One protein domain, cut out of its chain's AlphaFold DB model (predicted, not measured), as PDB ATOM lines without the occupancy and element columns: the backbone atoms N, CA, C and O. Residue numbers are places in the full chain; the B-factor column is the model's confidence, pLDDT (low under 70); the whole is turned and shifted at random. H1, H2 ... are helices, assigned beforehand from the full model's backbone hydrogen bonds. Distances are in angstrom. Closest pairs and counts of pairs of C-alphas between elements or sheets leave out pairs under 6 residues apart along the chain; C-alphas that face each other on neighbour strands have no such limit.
ATOM      1  N   GLU A   8     205.948 275.659 179.119       82.69
ATOM      2  CA  GLU A   8     205.906 274.656 178.054       82.69
ATOM      3  C   GLU A   8     206.180 273.245 178.604       82.69
ATOM      4  O   GLU A   8     205.358 272.349 178.415       82.69
ATOM      5  N   PHE A   9     207.216 273.081 179.435       84.06
ATOM      6  CA  PHE A   9     207.493 271.814 180.130       84.06
ATOM      7  C   PHE A   9     206.337 271.353 181.026       84.06
ATOM      8  O   PHE A   9     205.999 270.168 181.043       84.06
ATOM      9  N   TYR A  10     205.696 272.268 181.759       86.88
ATOM     10  CA  TYR A  10     204.542 271.922 182.592       86.88
ATOM     11  C   TYR A  10     203.343 271.456 181.753       86.88
ATOM     12  O   TYR A  10     202.646 270.511 182.129       86.88
ATOM     13  N   LYS A  11     203.107 272.083 180.592       85.75
ATOM     14  CA  LYS A  11     202.052 271.661 179.660       85.75
ATOM     15  C   LYS A  11     202.318 270.267 179.098       85.75
ATOM     16  O   LYS A  11     201.375 269.484 178.995       85.75
ATOM     17  N   ASP A  12     203.565 269.945 178.781       86.81
ATOM     18  CA  ASP A  12     203.929 268.630 178.256       86.81
ATOM     19  C   ASP A  12     203.845 267.539 179.325       86.81
ATOM     20  O   ASP A  12     203.279 266.474 179.073       86.81
ATOM     21  N   LEU A  13     204.282 267.832 180.554       86.88
ATOM     22  CA  LEU A  13     204.108 266.929 181.691       86.88
ATOM     23  C   LEU A  13     202.623 266.665 181.969       86.88
ATOM     24  O   LEU A  13     202.222 265.524 182.188       86.88
ATOM     25  N   LYS A  14     201.790 267.708 181.908       89.38
ATOM     26  CA  LYS A  14     200.343 267.585 182.094       89.38
ATOM     27  C   LYS A  14     199.697 266.730 181.005       89.38
ATOM     28  O   LYS A  14     198.857 265.899 181.327       89.38
ATOM     29  N   LYS A  15     200.093 266.886 179.738       89.62
ATOM     30  CA  LYS A  15     199.598 266.040 178.636       89.62
ATOM     31  C   LYS A  15     200.007 264.578 178.809       89.62
ATOM     32  O   LYS A  15     199.192 263.694 178.573       89.62
ATOM     33  N   LEU A  16     201.243 264.325 179.243       87.75
ATOM     34  CA  LEU A  16     201.724 262.971 179.517       87.75
ATOM     35  C   LEU A  16     200.954 262.332 180.679       87.75
ATOM     36  O   LEU A  16     200.519 261.188 180.568       87.75
ATOM     37  N   ALA A  17     200.735 263.086 181.759       86.31
ATOM     38  CA  ALA A  17     199.939 262.647 182.899       86.31
ATOM     39  C   ALA A  17     198.498 262.324 182.483       86.31
ATOM     40  O   ALA A  17     198.013 261.238 182.773       86.31
ATOM     41  N   GLN A  18     197.856 263.204 181.711       89.44
ATOM     42  CA  GLN A  18     196.505 262.977 181.191       89.44
ATOM     43  C   GLN A  18     196.426 261.750 180.271       89.44
ATOM     44  O   GLN A  18     195.459 260.994 180.337       89.44
ATOM     45  N   GLY A  19     197.445 261.514 179.439       90.06
ATOM     46  CA  GLY A  19     197.532 260.307 178.616       90.06
ATOM     47  C   GLY A  19     197.673 259.033 179.454       90.06
ATOM     48  O   GLY A  19     196.993 258.043 179.188       90.06
ATOM     49  N   GLY A  20     198.506 259.070 180.499       89.56
ATOM     50  CA  GLY A  20     198.674 257.962 181.442       89.56
ATOM     51  C   GLY A  20     197.412 257.672 182.255       89.56
ATOM     52  O   GLY A  20     197.019 256.515 182.389       89.56
ATOM     53  N   GLU A  21     196.736 258.716 182.736       88.69
ATOM     54  CA  GLU A  21     195.451 258.618 183.433       88.69
ATOM     55  C   GLU A  21     194.368 258.033 182.525       88.69
ATOM     56  O   GLU A  21     193.646 257.132 182.945       88.69
ATOM     57  N   SER A  22     194.281 258.483 181.269       89.06
ATOM     58  CA  SER A  22     193.311 257.954 180.306       89.06
ATOM     59  C   SER A  22     193.555 256.476 180.010       89.06
ATOM     60  O   SER A  22     192.607 255.698 179.964       89.06
ATOM     61  N   LEU A  23     194.819 256.068 179.856       88.19
ATOM     62  CA  LEU A  23     195.177 254.676 179.591       88.19
ATOM     63  C   LEU A  23     194.897 253.769 180.798       88.19
ATOM     64  O   LEU A  23     194.366 252.672 180.633       88.19
ATOM     65  N   LEU A  24     195.191 254.238 182.015       87.19
ATOM     66  CA  LEU A  24     194.812 253.542 183.246       87.19
ATOM     67  C   LEU A  24     193.295 253.439 183.389       87.19
ATOM     68  O   LEU A  24     192.785 252.374 183.729       87.19
ATOM     69  N   ASN A  25     192.571 254.516 183.101       88.69
ATOM     70  CA  ASN A  25     191.120 254.536 183.191       88.69
ATOM     71  C   ASN A  25     190.487 253.578 182.174       88.69
ATOM     72  O   ASN A  25     189.613 252.799 182.539       88.69
ATOM     73  N   GLU A  26     190.973 253.548 180.930       88.38
ATOM     74  CA  GLU A  26     190.538 252.565 179.932       88.38
ATOM     75  C   GLU A  26     190.863 251.127 180.347       88.38
ATOM     76  O   GLU A  26     190.051 250.229 180.130       88.38
ATOM     77  N   PHE A  27     192.031 250.887 180.948       86.94
ATOM     78  CA  PHE A  27     192.410 249.561 181.430       86.94
ATOM     79  C   PHE A  27     191.496 249.091 182.570       86.94
ATOM     80  O   PHE A  27     190.976 247.976 182.530       86.94
ATOM     81  N   ILE A  28     191.240 249.964 183.548       82.88
ATOM     82  CA  ILE A  28     190.333 249.697 184.669       82.88
ATOM     83  C   ILE A  28     188.910 249.477 184.156       82.88
ATOM     84  O   ILE A  28     188.262 248.516 184.565       82.88
ATOM     85  N   GLN A  29     188.431 250.311 183.229       81.19
ATOM     86  CA  GLN A  29     187.108 250.159 182.623       81.19
ATOM     87  C   GLN A  29     186.987 248.852 181.839       81.19
ATOM     88  O   GLN A  29     185.991 248.156 181.997       81.19
ATOM     89  N   LYS A  30     187.992 248.469 181.043       82.06
ATOM     90  CA  LYS A  30     187.996 247.184 180.324       82.06
ATOM     91  C   LYS A  30     187.972 245.992 181.274       82.06
ATOM     92  O   LYS A  30     187.314 245.004 180.969       82.06
ATOM     93  N   TRP A  31     188.659 246.089 182.411       75.31
ATOM     94  CA  TRP A  31     188.680 245.029 183.415       75.31
ATOM     95  C   TRP A  31     187.358 244.946 184.194       75.31
ATOM     96  O   TRP A  31     186.809 243.861 184.344       75.31
ATOM     97  N   LEU A  32     186.790 246.079 184.626       69.50
ATOM     98  CA  LEU A  32     185.510 246.110 185.349       69.50
ATOM     99  C   LEU A  32     184.306 245.763 184.467       69.50
ATOM    100  O   LEU A  32     183.346 245.172 184.955       69.50
ATOM    101  N   ASN A  33     184.343 246.151 183.192       70.31
ATOM    102  CA  ASN A  33     183.236 245.968 182.255       70.31
ATOM    103  C   ASN A  33     183.248 244.590 181.573       70.31
ATOM    104  O   ASN A  33     182.492 244.356 180.631       70.31
ATOM    105  N   GLN A  34     184.097 243.659 182.027       72.25
ATOM    106  CA  GLN A  34     183.939 242.257 181.660       72.25
ATOM    107  C   GLN A  34     182.697 241.704 182.366       72.25
ATOM    108  O   GLN A  34     182.747 241.316 183.531       72.25
ATOM    109  N   GLU A  35     181.584 241.647 181.633       61.50
ATOM    110  CA  GLU A  35     180.297 241.089 182.078       61.50
ATOM    111  C   GLU A  35     180.447 239.664 182.655       61.50
ATOM    112  O   GLU A  35     179.683 239.257 183.529       61.50
ATOM    113  N   GLU A  36     181.476 238.921 182.234       60.69
ATOM    114  CA  GLU A  36     181.852 237.622 182.802       60.69
ATOM    115  C   GLU A  36     182.300 237.704 184.263       60.69
ATOM    116  O   GLU A  36     181.896 236.857 185.057       60.69
ATOM    117  N   LEU A  37     183.067 238.729 184.658       60.88
ATOM    118  CA  LEU A  37     183.439 238.952 186.057       60.88
ATOM    119  C   LEU A  37     182.217 239.356 186.875       60.88
ATOM    120  O   LEU A  37     182.025 238.839 187.971       60.88
ATOM    121  N   THR A  38     181.348 240.215 186.342       62.91
ATOM    122  CA  THR A  38     180.124 240.640 187.038       62.91
ATOM    123  C   THR A  38     179.139 239.476 187.219       62.91
ATOM    124  O   THR A  38     178.548 239.327 188.289       62.91
ATOM    125  N   ARG A  39     179.014 238.590 186.220       62.78
ATOM    126  CA  ARG A  39     178.195 237.365 186.284       62.78
ATOM    127  C   ARG A  39     178.810 236.272 187.165       62.78
ATOM    128  O   ARG A  39     178.078 235.635 187.920       62.78
ATOM    129  N   LEU A  40     180.133 236.076 187.137       60.00
ATOM    130  CA  LEU A  40     180.842 235.172 188.059       60.00
ATOM    131  C   LEU A  40     180.735 235.647 189.512       60.00
ATOM    132  O   LEU A  40     180.548 234.832 190.412       60.00
ATOM    133  N   VAL A  41     180.806 236.961 189.738       62.91
ATOM    134  CA  VAL A  41     180.640 237.580 191.059       62.91
ATOM    135  C   VAL A  41     179.207 237.425 191.572       62.91
ATOM    136  O   VAL A  41     179.022 237.122 192.749       62.91
ATOM    137  N   GLY A  42     178.208 237.576 190.695       65.00
ATOM    138  CA  GLY A  42     176.793 237.403 191.036       65.00
ATOM    139  C   GLY A  42     176.399 235.957 191.362       65.00
ATOM    140  O   GLY A  42     175.609 235.740 192.276       65.00
ATOM    141  N   ASN A  43     176.980 234.967 190.673       63.19
ATOM    142  CA  ASN A  43     176.625 233.553 190.856       63.19
ATOM    143  C   ASN A  43     177.501 232.797 191.871       63.19
ATOM    144  O   ASN A  43     177.135 231.695 192.273       63.19
ATOM    145  N   ASN A  44     178.647 233.348 192.287       60.34
ATOM    146  CA  ASN A  44     179.626 232.624 193.102       60.34
ATOM    147  C   ASN A  44     180.126 233.452 194.300       60.34
ATOM    148  O   ASN A  44     181.330 233.634 194.498       60.34
ATOM    149  N   SER A  45     179.193 233.945 195.123       63.28
ATOM    150  CA  SER A  45     179.476 234.782 196.307       63.28
ATOM    151  C   SER A  45     180.494 234.172 197.284       63.28
ATOM    152  O   SER A  45     181.179 234.884 198.014       63.28
ATOM    153  N   ASN A  46     180.619 232.843 197.302       65.06
ATOM    154  CA  ASN A  46     181.592 232.144 198.137       65.06
ATOM    155  C   ASN A  46     183.019 232.281 197.586       65.06
ATOM    156  O   ASN A  46     183.959 232.523 198.343       65.06
ATOM    157  N   MET A  47     183.184 232.197 196.264       66.75
ATOM    158  CA  MET A  47     184.485 232.335 195.607       66.75
ATOM    159  C   MET A  47     184.983 233.783 195.641       66.75
ATOM    160  O   MET A  47     186.174 234.024 195.828       66.75
ATOM    161  N   THR A  48     184.080 234.761 195.547       69.19
ATOM    162  CA  THR A  48     184.438 236.176 195.713       69.19
ATOM    163  C   THR A  48     184.885 236.481 197.140       69.19
ATOM    164  O   THR A  48     185.887 237.169 197.321       69.19
ATOM    165  N   GLY A  49     184.231 235.897 198.149       73.56
ATOM    166  CA  GLY A  49     184.676 235.975 199.540       73.56
ATOM    167  C   GLY A  49     186.089 235.418 199.747       73.56
ATOM    168  O   GLY A  49     186.893 236.023 200.457       73.56
ATOM    169  N   GLU A  50     186.438 234.304 199.098       75.06
ATOM    170  CA  GLU A  50     187.802 233.764 199.147       75.06
ATOM    171  C   GLU A  50     188.831 234.651 198.440       75.06
ATOM    172  O   GLU A  50     189.929 234.845 198.965       75.06
ATOM    173  N   ILE A  51     188.493 235.210 197.276       77.31
ATOM    174  CA  ILE A  51     189.378 236.124 196.541       77.31
ATOM    175  C   ILE A  51     189.619 237.395 197.358       77.31
ATOM    176  O   ILE A  51     190.767 237.803 197.511       77.31
ATOM    177  N   ILE A  52     188.573 237.975 197.952       77.69
ATOM    178  CA  ILE A  52     188.679 239.150 198.826       77.69
ATOM    179  C   ILE A  52     189.555 238.836 200.043       77.69
ATOM    180  O   ILE A  52     190.451 239.615 200.353       77.69
ATOM    181  N   LYS A  53     189.381 237.669 200.681       78.75
ATOM    182  CA  LYS A  53     190.242 237.229 201.793       78.75
ATOM    183  C   LYS A  53     191.705 237.079 201.378       78.75
ATOM    184  O   LYS A  53     192.599 237.403 202.152       78.75
ATOM    185  N   ARG A  54     191.980 236.572 200.172       81.12
ATOM    186  CA  ARG A  54     193.353 236.489 199.646       81.12
ATOM    187  C   ARG A  54     193.919 237.881 199.380       81.12
ATOM    188  O   ARG A  54     195.055 238.136 199.758       81.12
ATOM    189  N   LEU A  55     193.125 238.781 198.802       81.31
ATOM    190  CA  LEU A  55     193.516 240.170 198.564       81.31
ATOM    191  C   LEU A  55     193.847 240.894 199.876       81.31
ATOM    192  O   LEU A  55     194.877 241.553 199.958       81.31
ATOM    193  N   GLN A  56     193.017 240.706 200.905       80.31
ATOM    194  CA  GLN A  56     193.248 241.225 202.254       80.31
ATOM    195  C   GLN A  56     194.569 240.706 202.827       80.31
ATOM    196  O   GLN A  56     195.387 241.507 203.248       80.31
ATOM    197  N   LYS A  57     194.864 239.405 202.714       81.19
ATOM    198  CA  LYS A  57     196.156 238.851 203.166       81.19
ATOM    199  C   LYS A  57     197.366 239.455 202.450       81.19
ATOM    200  O   LYS A  57     198.408 239.652 203.070       81.19
ATOM    201  N   TYR A  58     197.260 239.723 201.149       82.50
ATOM    202  CA  TYR A  58     198.333 240.405 200.420       82.50
ATOM    203  C   TYR A  58     198.463 241.863 200.847       82.50
ATOM    204  O   TYR A  58     199.581 242.351 200.998       82.50
ATOM    205  N   GLN A  59     197.335 242.538 201.075       80.12
ATOM    206  CA  GLN A  59     197.323 243.879 201.634       80.12
ATOM    207  C   GLN A  59     198.011 243.894 203.001       80.12
ATOM    208  O   GLN A  59     198.904 244.712 203.177       80.12
ATOM    209  N   ASP A  60     197.696 242.949 203.889       78.00
ATOM    210  CA  ASP A  60     198.293 242.817 205.221       78.00
ATOM    211  C   ASP A  60     199.806 242.569 205.160       78.00
ATOM    212  O   ASP A  60     200.574 243.122 205.947       78.00
ATOM    213  N   LEU A  61     200.270 241.767 204.197       81.00
ATOM    214  CA  LEU A  61     201.696 241.526 203.972       81.00
ATOM    215  C   LEU A  61     202.424 242.814 203.545       81.00
ATOM    216  O   LEU A  61     203.502 243.127 204.054       81.00
ATOM    217  N   VAL A  62     201.827 243.568 202.617       80.56
ATOM    218  CA  VAL A  62     202.381 244.832 202.115       80.56
ATOM    219  C   VAL A  62     202.364 245.895 203.211       80.56
ATOM    220  O   VAL A  62     203.370 246.569 203.424       80.56
ATOM    221  N   THR A  63     201.270 246.028 203.955       79.88
ATOM    222  CA  THR A  63     201.169 246.980 205.067       79.88
ATOM    223  C   THR A  63     202.106 246.617 206.212       79.88
ATOM    224  O   THR A  63     202.701 247.520 206.790       79.88
ATOM    225  N   THR A  64     202.341 245.327 206.479       76.44
ATOM    226  CA  THR A  64     203.358 244.875 207.446       76.44
ATOM    227  C   THR A  64     204.760 245.305 207.009       76.44
ATOM    228  O   THR A  64     205.519 245.845 207.814       76.44
ATOM    229  N   ALA A  65     205.105 245.131 205.729       77.62
ATOM    230  CA  ALA A  65     206.401 245.556 205.197       77.62
ATOM    231  C   ALA A  65     206.577 247.085 205.225       77.62
ATOM    232  O   ALA A  65     207.658 247.581 205.540       77.62
ATOM    233  N   LEU A  66     205.508 247.836 204.937       81.44
ATOM    234  CA  LEU A  66     205.506 249.301 204.944       81.44
ATOM    235  C   LEU A  66     205.211 249.911 206.329       81.44
ATOM    236  O   LEU A  66     205.209 251.135 206.454       81.44
ATOM    237  N   LYS A  67     204.986 249.090 207.367       79.88
ATOM    238  CA  LYS A  67     204.557 249.507 208.719       79.88
ATOM    239  C   LYS A  67     203.329 250.432 208.720       79.88
ATOM    240  O   LYS A  67     203.229 251.345 209.537       79.88
ATOM    241  N   ILE A  68     202.404 250.213 207.793       84.56
ATOM    242  CA  ILE A  68     201.141 250.952 207.719       84.56
ATOM    243  C   ILE A  68     200.115 250.185 208.561       84.56
ATOM    244  O   ILE A  68     199.988 248.976 208.372       84.56
TER     245      ILE A  68
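What this domain is: This is residues 8 to 68 of the 193 residues of an uncharacterized protein of Metabacillus sp. KUDC1714 (UniProt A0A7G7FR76). What shape? It is a flat, open V of arms H1 and H3, with H2 the corner. What builds it? The 61 printed residues have three named helices, H1 to H3, class all helix. It is extended: radius of gyration of the C-alphas 17.7 A, spans 53 by 37 by 8 A.

How they stand to each other: What comes first? H1, residues 8 to 32, and H2, residues 35 to 43, are close but not clearly touching, with C-alphas 32 and 38 closest at 7.9 A. What next? H3, residues 45 to 66, is apart from H1 and about perpendicular to H2, at 73 degrees, with C-alphas 41 and 48 closest at 6.2 A. In each helix, every O i to N i+4 pair is within hydrogen-bond range.

Where its parts are: Where is H1? It runs 35.8 A from C-alpha 8, (205.906, 274.656, 178.054). And H3? It runs 31.0 A to C-alpha 66, (205.506, 249.301, 204.944).

The domain as a whole: Any cut? The printed part has no cut; both links are tight. Low confidence? Residues 32 and 35 to 48 have pLDDT under 70.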